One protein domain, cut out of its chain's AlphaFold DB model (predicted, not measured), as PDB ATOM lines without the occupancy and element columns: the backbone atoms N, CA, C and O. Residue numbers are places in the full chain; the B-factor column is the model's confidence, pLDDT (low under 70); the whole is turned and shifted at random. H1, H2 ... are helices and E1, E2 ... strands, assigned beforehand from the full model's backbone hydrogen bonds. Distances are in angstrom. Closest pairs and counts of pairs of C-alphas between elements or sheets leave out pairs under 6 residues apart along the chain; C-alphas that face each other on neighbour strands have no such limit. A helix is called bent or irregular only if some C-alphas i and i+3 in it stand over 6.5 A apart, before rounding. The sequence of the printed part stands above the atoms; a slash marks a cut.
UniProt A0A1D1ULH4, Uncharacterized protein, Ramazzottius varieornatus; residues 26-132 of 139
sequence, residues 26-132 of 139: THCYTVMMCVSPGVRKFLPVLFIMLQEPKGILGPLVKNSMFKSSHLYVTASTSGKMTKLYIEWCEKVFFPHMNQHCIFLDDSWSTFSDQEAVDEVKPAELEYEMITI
ATOM      1  N   THR A  26      22.182 -13.830  26.742       79.12
ATOM      2  CA  THR A  26      20.751 -13.866  27.083       79.12
ATOM      3  C   THR A  26      19.933 -12.798  26.379       79.12
ATOM      4  O   THR A  26      18.712 -12.916  26.328       79.12
ATOM      5  N   HIS A  27      20.586 -11.767  25.844       80.69
ATOM      6  CA  HIS A  27      19.938 -10.674  25.143       80.69
ATOM      7  C   HIS A  27      20.630 -10.436  23.811       80.69
ATOM      8  O   HIS A  27      21.849 -10.277  23.741       80.69
ATOM      9  N   CYS A  28      19.834 -10.329  22.758       84.94
ATOM     10  CA  CYS A  28      20.266  -9.708  21.524       84.94
ATOM     11  C   CYS A  28      19.306  -8.586  21.135       84.94
ATOM     12  O   CYS A  28      18.170  -8.485  21.601       84.94
ATOM     13  N   TYR A  29      19.809  -7.702  20.292       90.31
ATOM     14  CA  TYR A  29      19.017  -6.678  19.649       90.31
ATOM     15  C   TYR A  29      19.528  -6.531  18.225       90.31
ATOM     16  O   TYR A  29      20.710  -6.752  17.953       90.31
ATOM     17  N   THR A  30      18.634  -6.165  17.317       90.38
ATOM     18  CA  THR A  30      19.012  -5.791  15.959       90.38
ATOM     19  C   THR A  30      18.863  -4.289  15.807       90.38
ATOM     20  O   THR A  30      17.858  -3.714  16.221       90.38
ATOM     21  N   VAL A  31      19.866  -3.662  15.202       92.06
ATOM     22  CA  VAL A  31      19.804  -2.269  14.768       92.06
ATOM     23  C   VAL A  31      19.874  -2.261  13.257       92.06
ATOM     24  O   VAL A  31      20.807  -2.824  12.690       92.06
ATOM     25  N   MET A  32      18.901  -1.621  12.618       91.25
ATOM     26  CA  MET A  32      18.888  -1.462  11.169       91.25
ATOM     27  C   MET A  32      19.149  -0.001  10.827       91.25
ATOM     28  O   MET A  32      18.421   0.899  11.250       91.25
ATOM     29  N   MET A  33      20.229   0.222  10.084       90.81
ATOM     30  CA  MET A  33      20.648   1.527   9.592       90.81
ATOM     31  C   MET A  33      20.701   1.465   8.075       90.81
ATOM     32  O   MET A  33      21.257   0.526   7.515       90.81
ATOM     33  N   CYS A  34      20.171   2.487   7.416       91.50
ATOM     34  CA  CYS A  34      20.279   2.637   5.972       91.50
ATOM     35  C   CYS A  34      21.042   3.924   5.665       91.50
ATOM     36  O   CYS A  34      20.872   4.944   6.342       91.50
ATOM     37  N   VAL A  35      21.905   3.868   4.657       92.06
ATOM     38  CA  VAL A  35      22.643   5.017   4.138       92.06
ATOM     39  C   VAL A  35      22.159   5.263   2.725       92.06
ATOM     40  O   VAL A  35      22.083   4.330   1.935       92.06
ATOM     41  N   SER A  36      21.895   6.522   2.389       90.06
ATOM     42  CA  SER A  36      21.711   6.936   1.004       90.06
ATOM     43  C   SER A  36      23.031   7.500   0.470       90.06
ATOM     44  O   SER A  36      23.444   8.591   0.890       90.06
ATOM     45  N   PRO A  37      23.717   6.797  -0.454       85.81
ATOM     46  CA  PRO A  37      24.981   7.269  -1.014       85.81
ATOM     47  C   PRO A  37      24.824   8.580  -1.791       85.81
ATOM     48  O   PRO A  37      25.700   9.440  -1.721       85.81
ATOM     49  N   GLY A  38      23.690   8.758  -2.481       84.19
ATOM     50  CA  GLY A  38      23.416   9.936  -3.305       84.19
ATOM     51  C   GLY A  38      23.380  11.235  -2.501       84.19
ATOM     52  O   GLY A  38      23.982  12.226  -2.906       84.19
ATOM     53  N   VAL A  39      22.748  11.218  -1.321       84.44
ATOM     54  CA  VAL A  39      22.694  12.391  -0.425       84.44
ATOM     55  C   VAL A  39      23.744  12.366   0.688       84.44
ATOM     56  O   VAL A  39      23.824  13.317   1.464       84.44
ATOM     57  N   ARG A  40      24.552  11.298   0.774       87.38
ATOM     58  CA  ARG A  40      25.598  11.082   1.793       87.38
ATOM     59  C   ARG A  40      25.086  11.215   3.231       87.38
ATOM     60  O   ARG A  40      25.756  11.789   4.089       87.38
ATOM     61  N   LYS A  41      23.883  10.702   3.496       90.12
ATOM     62  CA  LYS A  41      23.235  10.754   4.814       90.12
ATOM     63  C   LYS A  41      22.678   9.393   5.201       90.12
ATOM     64  O   LYS A  41      22.312   8.595   4.341       90.12
ATOM     65  N   PHE A  42      22.595   9.164   6.507       92.06
ATOM     66  CA  PHE A  42      21.774   8.093   7.055       92.06
ATOM     67  C   PHE A  42      20.294   8.423   6.884       92.06
ATOM     68  O   PHE A  42      19.905   9.595   6.842       92.06
ATOM     69  N   LEU A  43      19.479   7.377   6.835       92.00
ATOM     70  CA  LEU A  43      18.046   7.490   7.036       92.00
ATOM     71  C   LEU A  43      17.779   8.175   8.392       92.00
ATOM     72  O   LEU A  43      18.464   7.864   9.370       92.00
ATOM     73  N   PRO A  44      16.824   9.118   8.479       92.62
ATOM     74  CA  PRO A  44      16.643   9.934   9.681       92.62
ATOM     75  C   PRO A  44      16.067   9.167  10.880       92.62
ATOM     76  O   PRO A  44      16.116   9.681  11.996       92.62
ATOM     77  N   VAL A  45      15.533   7.960  10.675       95.31
ATOM     78  CA  VAL A  45      14.946   7.128  11.730       95.31
ATOM     79  C   VAL A  45      15.775   5.859  11.914       95.31
ATOM     80  O   VAL A  45      15.997   5.102  10.970       95.31
ATOM     81  N   LEU A  46      16.216   5.624  13.151       94.88
ATOM     82  CA  LEU A  46      16.904   4.405  13.558       94.88
ATOM     83  C   LEU A  46      15.885   3.344  13.968       94.88
ATOM     84  O   LEU A  46      15.042   3.599  14.826       94.88
ATOM     85  N   PHE A  47      15.997   2.143  13.410       95.19
ATOM     86  CA  PHE A  47      15.188   1.006  13.832       95.19
ATOM     87  C   PHE A  47      15.965   0.148  14.824       95.19
ATOM     88  O   PHE A  47      17.065  -0.318  14.522       95.19
ATOM     89  N   ILE A  48      15.383  -0.068  16.002       94.44
ATOM     90  CA  ILE A  48      15.905  -0.971  17.023       94.44
ATOM     91  C   ILE A  48      14.844  -2.013  17.329       94.44
ATOM     92  O   ILE A  48      13.714  -1.691  17.691       94.44
ATOM     93  N   MET A  49      15.236  -3.275  17.262       93.12
ATOM     94  CA  MET A  49      14.417  -4.370  17.740       93.12
ATOM     95  C   MET A  49      15.101  -5.073  18.903       93.12
ATOM     96  O   MET A  49      16.241  -5.519  18.786       93.12
ATOM     97  N   LEU A  50      14.384  -5.175  20.019       92.62
ATOM     98  CA  LEU A  50      14.832  -5.859  21.227       92.62
ATOM     99  C   LEU A  50      14.324  -7.303  21.254       92.62
ATOM    100  O   LEU A  50      13.171  -7.576  20.911       92.62
ATOM    101  N   GLN A  51      15.165  -8.238  21.691       91.38
ATOM    102  CA  GLN A  51      14.716  -9.596  21.960       91.38
ATOM    103  C   GLN A  51      13.970  -9.658  23.299       91.38
ATOM    104  O   GLN A  51      14.575  -9.548  24.363       91.38
ATOM    105  N   GLU A  52      12.663  -9.901  23.243       91.56
ATOM    106  CA  GLU A  52      11.790 -10.032  24.409       91.56
ATOM    107  C   GLU A  52      11.097 -11.403  24.411       91.56
ATOM    108  O   GLU A  52      10.593 -11.829  23.368       91.56
ATOM    109  N   PRO A  53      10.955 -12.092  25.561       89.62
ATOM    110  CA  PRO A  53      10.374 -13.439  25.621       89.62
ATOM    111  C   PRO A  53       8.972 -13.572  25.011       89.62
ATOM    112  O   PRO A  53       8.609 -14.632  24.511       89.62
ATOM    113  N   LYS A  54       8.174 -12.497  25.053       91.50
ATOM    114  CA  LYS A  54       6.815 -12.446  24.485       91.50
ATOM    115  C   LYS A  54       6.751 -11.737  23.130       91.50
ATOM    116  O   LYS A  54       5.661 -11.538  22.609       91.50
ATOM    117  N   GLY A  55       7.894 -11.305  22.597       91.06
ATOM    118  CA  GLY A  55       7.980 -10.499  21.380       91.06
ATOM    119  C   GLY A  55       7.316  -9.129  21.489       91.06
ATOM    120  O   GLY A  55       7.028  -8.512  20.477       91.06
ATOM    121  N   ILE A  56       7.052  -8.658  22.709       92.75
ATOM    122  CA  ILE A  56       6.433  -7.363  22.971       92.75
ATOM    123  C   ILE A  56       7.152  -6.679  24.123       92.75
ATOM    124  O   ILE A  56       7.594  -7.328  25.072       92.75
ATOM    125  N   LEU A  57       7.203  -5.353  24.064       92.69
ATOM    126  CA  LEU A  57       7.707  -4.535  25.156       92.69
ATOM    127  C   LEU A  57       6.706  -4.553  26.316       92.69
ATOM    128  O   LEU A  57       5.520  -4.258  26.135       92.69
ATOM    129  N   GLY A  58       7.185  -4.867  27.519       92.62
ATOM    130  CA  GLY A  58       6.364  -4.816  28.726       92.62
ATOM    131  C   GLY A  58       5.825  -3.400  29.006       92.62
ATOM    132  O   GLY A  58       6.479  -2.418  28.644       92.62
ATOM    133  N   PRO A  59       4.674  -3.253  29.696       93.50
ATOM    134  CA  PRO A  59       4.062  -1.943  29.950       93.50
ATOM    135  C   PRO A  59       4.997  -0.950  30.647       93.50
ATOM    136  O   PRO A  59       5.041   0.221  30.280       93.50
ATOM    137  N   LEU A  60       5.781  -1.428  31.618       93.81
ATOM    138  CA  LEU A  60       6.720  -0.593  32.363       93.81
ATOM    139  C   LEU A  60       7.811  -0.028  31.443       93.81
ATOM    140  O   LEU A  60       8.009   1.181  31.410       93.81
ATOM    141  N   VAL A  61       8.419  -0.887  30.618       91.50
ATOM    142  CA  VAL A  61       9.427  -0.496  29.622       91.50
ATOM    143  C   VAL A  61       8.828   0.477  28.608       91.50
ATOM    144  O   VAL A  61       9.389   1.540  28.373       91.50
ATOM    145  N   LYS A  62       7.650   0.181  28.051       91.12
ATOM    146  CA  LYS A  62       6.977   1.055  27.076       91.12
ATOM    147  C   LYS A  62       6.672   2.456  27.634       91.12
ATOM    148  O   LYS A  62       6.626   3.430  26.873       91.12
ATOM    149  N   ASN A  63       6.468   2.566  28.945       93.38
ATOM    150  CA  ASN A  63       6.190   3.831  29.621       93.38
ATOM    151  C   ASN A  63       7.460   4.602  29.999       93.38
ATOM    152  O   ASN A  63       7.451   5.826  29.901       93.38
ATOM    153  N   SER A  64       8.535   3.916  30.396       95.00
ATOM    154  CA  SER A  64       9.768   4.553  30.880       95.00
ATOM    155  C   SER A  64      10.870   4.700  29.827       95.00
ATOM    156  O   SER A  64      11.839   5.418  30.063       95.00
ATOM    157  N   MET A  65      10.777   3.996  28.696       93.62
ATOM    158  CA  MET A  65      11.793   4.037  27.645       93.62
ATOM    159  C   MET A  65      11.883   5.427  27.015       93.62
ATOM    160  O   MET A  65      10.872   6.105  26.817       93.62
ATOM    161  N   PHE A  66      13.104   5.816  26.646       94.44
ATOM    162  CA  PHE A  66      13.359   6.977  25.805       94.44
ATOM    163  C   PHE A  66      12.553   6.908  24.498       94.44
ATOM    164  O   PHE A  66      12.527   5.878  23.826       94.44
ATOM    165  N   LYS A  67      11.916   8.024  24.134       93.88
ATOM    166  CA  LYS A  67      11.120   8.164  22.910       93.88
ATOM    167  C   LYS A  67      11.653   9.335  22.102       93.88
ATOM    168  O   LYS A  67      11.903  10.406  22.648       93.88
ATOM    169  N   SER A  68      11.799   9.130  20.801       95.75
ATOM    170  CA  SER A  68      12.202  10.164  19.853       95.75
ATOM    171  C   SER A  68      11.516   9.920  18.519       95.75
ATOM    172  O   SER A  68      11.284   8.774  18.153       95.75
ATOM    173  N   SER A  69      11.241  10.986  17.769       94.69
ATOM    174  CA  SER A  69      10.768  10.881  16.384       94.69
ATOM    175  C   SER A  69      11.796  10.232  15.451       94.69
ATOM    176  O   SER A  69      11.431   9.774  14.379       94.69
ATOM    177  N   HIS A  70      13.070  10.184  15.854       95.00
ATOM    178  CA  HIS A  70      14.172   9.584  15.093       95.00
ATOM    179  C   HIS A  70      14.475   8.142  15.517       95.00
ATOM    180  O   HIS A  70      15.516   7.593  15.154       95.00
ATOM    181  N   LEU A  71      13.610   7.533  16.331       95.12
ATOM    182  CA  LEU A  71      13.822   6.200  16.870       95.12
ATOM    183  C   LEU A  71      12.531   5.385  16.797       95.12
ATOM    184  O   LEU A  71      11.541   5.711  17.448       95.12
ATOM    185  N   TYR A  72      12.584   4.283  16.059       95.44
ATOM    186  CA  TYR A  72      11.546   3.266  16.040       95.44
ATOM    187  C   TYR A  72      12.019   2.059  16.852       95.44
ATOM    188  O   TYR A  72      12.973   1.389  16.460       95.44
ATOM    189  N   VAL A  73      11.377   1.794  17.996       94.56
ATOM    190  CA  VAL A  73      11.709   0.646  18.854       94.56
ATOM    191  C   VAL A  73      10.578  -0.369  18.847       94.56
ATOM    192  O   VAL A  73       9.445  -0.044  19.202       94.56
ATOM    193  N   THR A  74      10.913  -1.611  18.517       93.56
ATOM    194  CA  THR A  74       9.999  -2.758  18.548       93.56
ATOM    195  C   THR A  74      10.640  -3.945  19.272       93.56
ATOM    196  O   THR A  74      11.760  -3.850  19.784       93.56
ATOM    197  N   ALA A  75       9.926  -5.062  19.369       93.38
ATOM    198  CA  ALA A  75      10.419  -6.271  20.013       93.38
ATOM    199  C   ALA A  75      10.078  -7.534  19.218       93.38
ATOM    200  O   ALA A  75       9.107  -7.577  18.471       93.38
ATOM    201  N   SER A  76      10.879  -8.585  19.396       92.19
ATOM    202  CA  SER A  76      10.571  -9.924  18.884       92.19
ATOM    203  C   SER A  76      11.094 -11.017  19.801       92.19
ATOM    204  O   SER A  76      11.915 -10.769  20.674       92.19
ATOM    205  N   THR A  77      10.631 -12.248  19.605       90.56
ATOM    206  CA  THR A  77      11.087 -13.398  20.399       90.56
ATOM    207  C   THR A  77      12.469 -13.902  19.986       90.56
ATOM    208  O   THR A  77      13.230 -14.389  20.822       90.56
ATOM    209  N   SER A  78      12.812 -13.800  18.700       85.00
ATOM    210  CA  SER A  78      14.046 -14.368  18.147       85.00
ATOM    211  C   SER A  78      15.218 -13.392  18.147       85.00
ATOM    212  O   SER A  78      16.360 -13.831  18.034       85.00
ATOM    213  N   GLY A  79      14.940 -12.085  18.201       79.81
ATOM    214  CA  GLY A  79      15.958 -11.059  18.007       79.81
ATOM    215  C   GLY A  79      16.526 -11.004  16.585       79.81
ATOM    216  O   GLY A  79      17.503 -10.297  16.351       79.81
ATOM    217  N   LYS A  80      15.927 -11.733  15.632       82.69
ATOM    218  CA  LYS A  80      16.317 -11.763  14.215       82.69
ATOM    219  C   LYS A  80      15.353 -10.931  13.380       82.69
ATOM    220  O   LYS A  80      14.145 -10.986  13.604       82.69
ATOM    221  N   MET A  81      15.870 -10.252  12.360       80.00
ATOM    222  CA  MET A  81      15.025  -9.708  11.298       80.00
ATOM    223  C   MET A  81      14.439 -10.857  10.491       80.00
ATOM    224  O   MET A  81      15.136 -11.512   9.729       80.00
ATOM    225  N   THR A  82      13.166 -11.150  10.726       81.31
ATOM    226  CA  THR A  82      12.350 -12.010   9.863       81.31
ATOM    227  C   THR A  82      11.231 -11.140   9.292       81.31
ATOM    228  O   THR A  82      11.515 -10.193   8.569       81.31
ATOM    229  N   LYS A  83       9.977 -11.339   9.712       81.12
ATOM    230  CA  LYS A  83       8.820 -10.527   9.290       81.12
ATOM    231  C   LYS A  83       8.937  -9.041   9.634       81.12
ATOM    232  O   LYS A  83       8.284  -8.211   9.019       81.12
ATOM    233  N   LEU A  84       9.797  -8.710  10.592       88.62
ATOM    234  CA  LEU A  84      10.106  -7.332  10.956       88.62
ATOM    235  C   LEU A  84      10.683  -6.522   9.796       88.62
ATOM    236  O   LEU A  84      10.654  -5.302   9.858       88.62
ATOM    237  N   TYR A  85      11.245  -7.172   8.771       91.38
ATOM    238  CA  TYR A  85      11.801  -6.459   7.622       91.38
ATOM    239  C   TYR A  85      10.701  -5.685   6.898       91.38
ATOM    240  O   TYR A  85      10.881  -4.516   6.581       91.38
ATOM    241  N   ILE A  86       9.521  -6.292   6.777       93.69
ATOM    242  CA  ILE A  86       8.338  -5.661   6.191       93.69
ATOM    243  C   ILE A  86       7.864  -4.481   7.052       93.69
ATOM    244  O   ILE A  86       7.588  -3.404   6.532       93.69
ATOM    245  N   GLU A  87       7.855  -4.637   8.380       93.75
ATOM    246  CA  GLU A  87       7.542  -3.546   9.317       93.75
ATOM    247  C   GLU A  87       8.559  -2.400   9.217       93.75
ATOM    248  O   GLU A  87       8.182  -1.230   9.229       93.75
ATOM    249  N   TRP A  88       9.848  -2.713   9.073       94.81
ATOM    250  CA  TRP A  88      10.882  -1.713   8.832       94.81
ATOM    251  C   TRP A  88      10.664  -0.990   7.499       94.81
ATOM    252  O   TRP A  88      10.724   0.242   7.467       94.81
ATOM    253  N   CYS A  89      10.344  -1.721   6.427       95.25
ATOM    254  CA  CYS A  89      10.017  -1.140   5.129       95.25
ATOM    255  C   CYS A  89       8.861  -0.138   5.250       95.25
ATOM    256  O   CYS A  89       9.008   1.029   4.888       95.25
ATOM    257  N   GLU A  90       7.746  -0.568   5.839       95.44
ATOM    258  CA  GLU A  90       6.527   0.229   5.980       95.44
ATOM    259  C   GLU A  90       6.707   1.438   6.913       95.44
ATOM    260  O   GLU A  90       6.298   2.554   6.592       95.44
ATOM    261  N   LYS A  91       7.280   1.228   8.104       94.62
ATOM    262  CA  LYS A  91       7.268   2.228   9.184       94.62
ATOM    263  C   LYS A  91       8.486   3.140   9.191       94.62
ATOM    264  O   LYS A  91       8.427   4.202   9.807       94.62
ATOM    265  N   VAL A  92       9.584   2.723   8.565       94.94
ATOM    266  CA  VAL A  92      10.873   3.421   8.644       94.94
ATOM    267  C   VAL A  92      11.418   3.757   7.262       94.94
ATOM    268  O   VAL A  92      11.754   4.910   7.022       94.94
ATOM    269  N   PHE A  93      11.507   2.797   6.345       94.88
ATOM    270  CA  PHE A  93      12.177   3.008   5.062       94.88
ATOM    271  C   PHE A  93      11.340   3.842   4.082       94.88
ATOM    272  O   PHE A  93      11.725   4.960   3.737       94.88
ATOM    273  N   PHE A  94      10.177   3.337   3.664       95.25
ATOM    274  CA  PHE A  94       9.340   3.958   2.636       95.25
ATOM    275  C   PHE A  94       8.847   5.375   2.950       95.25
ATOM    276  O   PHE A  94       8.845   6.187   2.024       95.25
ATOM    277  N   PRO A  95       8.532   5.753   4.206       93.81
ATOM    278  CA  PRO A  95       8.159   7.132   4.536       93.81
ATOM    279  C   PRO A  95       9.227   8.188   4.209       93.81
ATOM    280  O   PRO A  95       8.944   9.385   4.246       93.81
ATOM    281  N   HIS A  96      10.463   7.770   3.927       91.50
ATOM    282  CA  HIS A  96      11.583   8.653   3.611       91.50
ATOM    283  C   HIS A  96      12.094   8.505   2.176       91.50
ATOM    284  O   HIS A  96      13.111   9.112   1.831       91.50
ATOM    285  N   MET A  97      11.418   7.706   1.348       91.94
ATOM    286  CA  MET A  97      11.758   7.560  -0.060       91.94
ATOM    287  C   MET A  97      11.000   8.577  -0.911       91.94
ATOM    288  O   MET A  97       9.859   8.936  -0.630       91.94
ATOM    289  N   ASN A  98      11.665   9.049  -1.964       86.00
ATOM    290  CA  ASN A  98      11.048   9.861  -3.011       86.00
ATOM    291  C   ASN A  98      10.501   8.943  -4.115       86.00
ATOM    292  O   ASN A  98      10.649   7.737  -4.013       86.00
ATOM    293  N   GLN A  99       9.944   9.507  -5.191       87.81
ATOM    294  CA  GLN A  99       9.280   8.786  -6.295       87.81
ATOM    295  C   GLN A  99       9.986   7.514  -6.796       87.81
ATOM    296  O   GLN A  99       9.298   6.569  -7.157       87.81
ATOM    297  N   HIS A 100      11.323   7.470  -6.790       91.06
ATOM    298  CA  HIS A 100      12.095   6.286  -7.173       91.06
ATOM    299  C   HIS A 100      13.138   5.945  -6.106       91.06
ATOM    300  O   HIS A 100      13.863   6.826  -5.626       91.06
ATOM    301  N   CYS A 101      13.251   4.662  -5.770       91.12
ATOM    302  CA  CYS A 101      14.212   4.144  -4.808       91.12
ATOM    303  C   CYS A 101      14.831   2.825  -5.279       91.12
ATOM    304  O   CYS A 101      14.124   1.908  -5.683       91.12
ATOM    305  N   ILE A 102      16.156   2.726  -5.148       92.50
ATOM    306  CA  ILE A 102      16.900   1.475  -5.290       92.50
ATOM    307  C   ILE A 102      17.456   1.110  -3.915       92.50
ATOM    308  O   ILE A 102      18.205   1.894  -3.320       92.50
ATOM    309  N   PHE A 103      17.116  -0.077  -3.424       93.12
ATOM    310  CA  PHE A 103      17.633  -0.624  -2.176       93.12
ATOM    311  C   PHE A 103      18.616  -1.761  -2.461       93.12
ATOM    312  O   PHE A 103      18.280  -2.714  -3.156       93.12
ATOM    313  N   LEU A 104      19.842  -1.643  -1.948       93.12
ATOM    314  CA  LEU A 104      20.912  -2.623  -2.132       93.12
ATOM    315  C   LEU A 104      21.197  -3.323  -0.803       93.12
ATOM    316  O   LEU A 104      21.612  -2.654   0.145       93.12
ATOM    317  N   ASP A 105      21.045  -4.645  -0.759       91.12
ATOM    318  CA  ASP A 105      21.348  -5.451   0.432       91.12
ATOM    319  C   ASP A 105      21.950  -6.819   0.064       91.12
ATOM    320  O   ASP A 105      22.075  -7.169  -1.115       91.12
ATOM    321  N   ASP A 106      22.380  -7.585   1.063       90.25
ATOM    322  CA  ASP A 106      22.910  -8.933   0.879       90.25
ATOM    323  C   ASP A 106      21.840  -9.957   0.448       90.25
ATOM    324  O   ASP A 106      20.639  -9.693   0.418       90.25
ATOM    325  N   SER A 107      22.278 -11.162   0.071       89.75
ATOM    326  CA  SER A 107      21.388 -12.248  -0.354       89.75
ATOM    327  C   SER A 107      20.777 -13.040   0.803       89.75
ATOM    328  O   SER A 107      20.604 -14.261   0.686       89.75
ATOM    329  N   TRP A 108      20.527 -12.420   1.955       87.69
ATOM    330  CA  TRP A 108      19.898 -13.120   3.061       87.69
ATOM    331  C   TRP A 108      18.416 -13.386   2.775       87.69
ATOM    332  O   TRP A 108      17.688 -12.542   2.261       87.69
ATOM    333  N   SER A 109      17.939 -14.581   3.135       87.44
ATOM    334  CA  SER A 109      16.580 -15.044   2.815       87.44
ATOM    335  C   SER A 109      15.471 -14.200   3.440       87.44
ATOM    336  O   SER A 109      14.330 -14.276   3.014       87.44
ATOM    337  N   THR A 110      15.768 -13.410   4.471       85.94
ATOM    338  CA  THR A 110      14.793 -12.459   5.019       85.94
ATOM    339  C   THR A 110      14.376 -11.418   3.980       85.94
ATOM    340  O   THR A 110      13.229 -10.984   3.988       85.94
ATOM    341  N   PHE A 111      15.278 -11.041   3.075       87.38
ATOM    342  CA  PHE A 111      15.013 -10.016   2.075       87.38
ATOM    343  C   PHE A 111      14.398 -10.566   0.785       87.38
ATOM    344  O   PHE A 111      14.104  -9.802  -0.124       87.38
ATOM    345  N   SER A 112      14.177 -11.880   0.670       86.06
ATOM    346  CA  SER A 112      13.647 -12.463  -0.570       86.06
ATOM    347  C   SER A 112      12.138 -12.281  -0.752       86.06
ATOM    348  O   SER A 112      11.641 -12.491  -1.852       86.06
ATOM    349  N   ASP A 113      11.407 -11.927   0.306       89.88
ATOM    350  CA  ASP A 113       9.949 -11.770   0.276       89.88
ATOM    351  C   ASP A 113       9.545 -10.399  -0.293       89.88
ATOM    352  O   ASP A 113       9.100  -9.509   0.428       89.88
ATOM    353  N   GLN A 114       9.787 -10.203  -1.592       90.94
ATOM    354  CA  GLN A 114       9.455  -8.950  -2.278       90.94
ATOM    355  C   GLN A 114       7.946  -8.758  -2.450       90.94
ATOM    356  O   GLN A 114       7.491  -7.621  -2.444       90.94
ATOM    357  N   GLU A 115       7.165  -9.842  -2.505       92.44
ATOM    358  CA  GLU A 115       5.699  -9.762  -2.554       92.44
ATOM    359  C   GLU A 115       5.151  -9.049  -1.308       92.44
ATOM    360  O   GLU A 115       4.399  -8.085  -1.428       92.44
ATOM    361  N   ALA A 116       5.602  -9.437  -0.109       92.94
ATOM    362  CA  ALA A 116       5.194  -8.765   1.125       92.94
ATOM    363  C   ALA A 116       5.708  -7.316   1.225       92.94
ATOM    364  O   ALA A 116       5.082  -6.476   1.874       92.94
ATOM    365  N   VAL A 117       6.852  -7.004   0.605       94.06
ATOM    366  CA  VAL A 117       7.362  -5.626   0.532       94.06
ATOM    367  C   VAL A 117       6.471  -4.774  -0.369       94.06
ATOM    368  O   VAL A 117       6.131  -3.651   0.006       94.06
ATOM    369  N   ASP A 118       6.057  -5.307  -1.517       93.69
ATOM    370  CA  ASP A 118       5.179  -4.618  -2.462       93.69
ATOM    371  C   ASP A 118       3.791  -4.339  -1.871       93.69
ATOM    372  O   ASP A 118       3.223  -3.282  -2.145       93.69
ATOM    373  N   GLU A 119       3.273  -5.215  -1.003       95.56
ATOM    374  CA  GLU A 119       2.005  -4.994  -0.288       95.56
ATOM    375  C   GLU A 119       2.028  -3.766   0.638       95.56
ATOM    376  O   GLU A 119       0.999  -3.113   0.824       95.56
ATOM    377  N   VAL A 120       3.186  -3.440   1.224       95.50
ATOM    378  CA  VAL A 120       3.341  -2.294   2.143       95.50
ATOM    379  C   VAL A 120       3.976  -1.069   1.484       95.50
ATOM    380  O   VAL A 120       4.097  -0.010   2.107       95.50
ATOM    381  N   LYS A 121       4.394  -1.197   0.225       95.81
ATOM    382  CA  LYS A 121       4.981  -0.118  -0.562       95.81
ATOM    383  C   LYS A 121       3.904   0.907  -0.944       95.81
ATOM    384  O   LYS A 121       2.858   0.525  -1.472       95.81
ATOM    385  N   PRO A 122       4.154   2.218  -0.780       96.00
ATOM    386  CA  PRO A 122       3.279   3.250  -1.331       96.00
ATOM    387  C   PRO A 122       3.048   3.061  -2.839       96.00
ATOM    388  O   PRO A 122       3.962   2.683  -3.582       96.00
ATOM    389  N   ALA A 123       1.826   3.325  -3.306       93.38
ATOM    390  CA  ALA A 123       1.451   3.102  -4.703       93.38
ATOM    391  C   ALA A 123       2.256   3.989  -5.663       93.38
ATOM    392  O   ALA A 123       2.601   3.567  -6.763       93.38
ATOM    393  N   GLU A 124       2.596   5.199  -5.222       93.62
ATOM    394  CA  GLU A 124       3.320   6.210  -5.991       93.62
ATOM    395  C   GLU A 124       4.844   6.018  -5.961       93.62
ATOM    396  O   GLU A 124       5.565   6.745  -6.643       93.62
ATOM    397  N   LEU A 125       5.340   5.080  -5.147       95.81
ATOM    398  CA  LEU A 125       6.761   4.790  -5.021       95.81
ATOM    399  C   LEU A 125       7.165   3.706  -6.021       95.81
ATOM    400  O   LEU A 125       6.712   2.565  -5.928       95.81
ATOM    401  N   GLU A 126       8.082   4.024  -6.923       95.38
ATOM    402  CA  GLU A 126       8.825   3.022  -7.677       95.38
ATOM    403  C   GLU A 126       9.996   2.521  -6.830       95.38
ATOM    404  O   GLU A 126      10.860   3.289  -6.402       95.38
ATOM    405  N   TYR A 127      10.009   1.222  -6.560       94.81
ATOM    406  CA  TYR A 127      10.998   0.569  -5.714       94.81
ATOM    407  C   TYR A 127      11.624  -0.592  -6.472       94.81
ATOM    408  O   TYR A 127      10.921  -1.389  -7.090       94.81
ATOM    409  N   GLU A 128      12.942  -0.693  -6.377       94.00
ATOM    410  CA  GLU A 128      13.708  -1.825  -6.872       94.00
ATOM    411  C   GLU A 128      14.647  -2.318  -5.772       94.00
ATOM    412  O   GLU A 128      15.406  -1.538  -5.187       94.00
ATOM    413  N   MET A 129      14.632  -3.626  -5.517       93.44
ATOM    414  CA  MET A 129      15.650  -4.268  -4.697       93.44
ATOM    415  C   MET A 129      16.743  -4.871  -5.572       93.44
ATOM    416  O   MET A 129      16.480  -5.724  -6.417       93.44
ATOM    417  N   ILE A 130      17.988  -4.495  -5.298       93.44
ATOM    418  CA  ILE A 130      19.174  -5.134  -5.854       93.44
ATOM    419  C   ILE A 130      19.813  -5.978  -4.758       93.44
ATOM    420  O   ILE A 130      20.145  -5.495  -3.677       93.44
ATOM    421  N   THR A 131      20.015  -7.255  -5.050       92.50
ATOM    422  CA  THR A 131      20.640  -8.192  -4.121       92.50
ATOM    423  C   THR A 131      22.094  -8.430  -4.504       92.50
ATOM    424  O   THR A 131      22.405  -8.814  -5.634       92.50
ATOM    425  N   ILE A 132      23.003  -8.243  -3.551       91.81
ATOM    426  CA  ILE A 132      24.406  -8.619  -3.704       91.81
ATOM    427  C   ILE A 132      24.485 -10.153  -3.815       91.81
ATOM    428  O   ILE A 132      23.910 -10.839  -2.969       91.81
TER     429      ILE A 132
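AT A GLANCE: This is residues 26 to 132 of the 139 residues of an uncharacterized protein of Ramazzottius varieornatus (UniProt A0A1D1ULH4). What is the shape? Two small sheets, E1 E2 E3 and E4 E5, lie toward opposite ends of the long axis, with H2 between them in the middle, packed on one face of the larger sheet. H4 packs on H2, and H1 lies at the end beyond the larger sheet. What is it made of? The printed part has 107 residues with four named helices and five named strands, in the order E1 E2 H1 E3 H2 E4 H3 H4 E5; its class is mixed. It is compact, with a radius of gyration of the C-alphas of 14.6 A and spans of 40 by 28 by 24 A.

HOW THE PARTS SIT: How do the first strands pair? E1, residues 29 to 32, and E2, residues 46 to 51, form an antiparallel hairpin, with N 30 and O 49 2.9 A apart. E3, residues 71 to 76, is parallel to E2, with N 48 and O 72 2.9 A apart; H1, residues 59 to 64, is not on this sheet. What is on it? H2, residues 84 to 96, is over E2 at a height of 10.0 A over the sheet, making two layers, a helix on one face of a sheet; the closest C-alphas, of Phe 47 and Trp 88, are 7.1 A apart. What follows? H4, residues 114 to 120, touches residues 86 to 90 of H2 at a steep tilt of 57 degrees, the same way, closest at the C-alphas of Glu 90 and Val 120, 5.6 A. E4, residues 100 to 105, and E5, residues 126 to 131, are parallel, with N 103 and O 128 2.9 A apart; H3, residues 109 to 112, is close to but not clearly touching H2, with the C-alphas of Tyr 85 and Thr 110 closest at 7.2 A. Are crossovers and helix backbones whole? E2, H1, E3 and E4, H3, H4, E5 are strand-helix-strand units, parallel neighbour strands with helices between, each with a right-handed crossover. Every O i to N i+4 pair is within hydrogen-bond range in H1, 6 of 9 in H2 and 2 of 3 in H4; H3 is too short for one.

IN THESE COORDINATES: Where does the first element begin? C-alpha 29 of E1 is at (19.017, -6.678, 19.649). How long are the longer elements? H2 measures 17.7 A from first to last C-alpha, E2 16.5 A, E3 16.6 A, E4 16.8 A and E5 16.7 A; H2 is irregular, with C-alphas 91 and 94 7.1 A apart. Where does the last end? C-alpha 131 of E5 is at (20.640, -8.192, -4.121).

THE WHOLE: How far does it reach? The two C-alphas farthest apart, of Thr 26 and Glu 124, are 42.4 A apart. Is it unbroken and sure? The printed part has no cut, its long link is E1 to E2 with 13 residues, and no printed residue is under 70 in pLDDT.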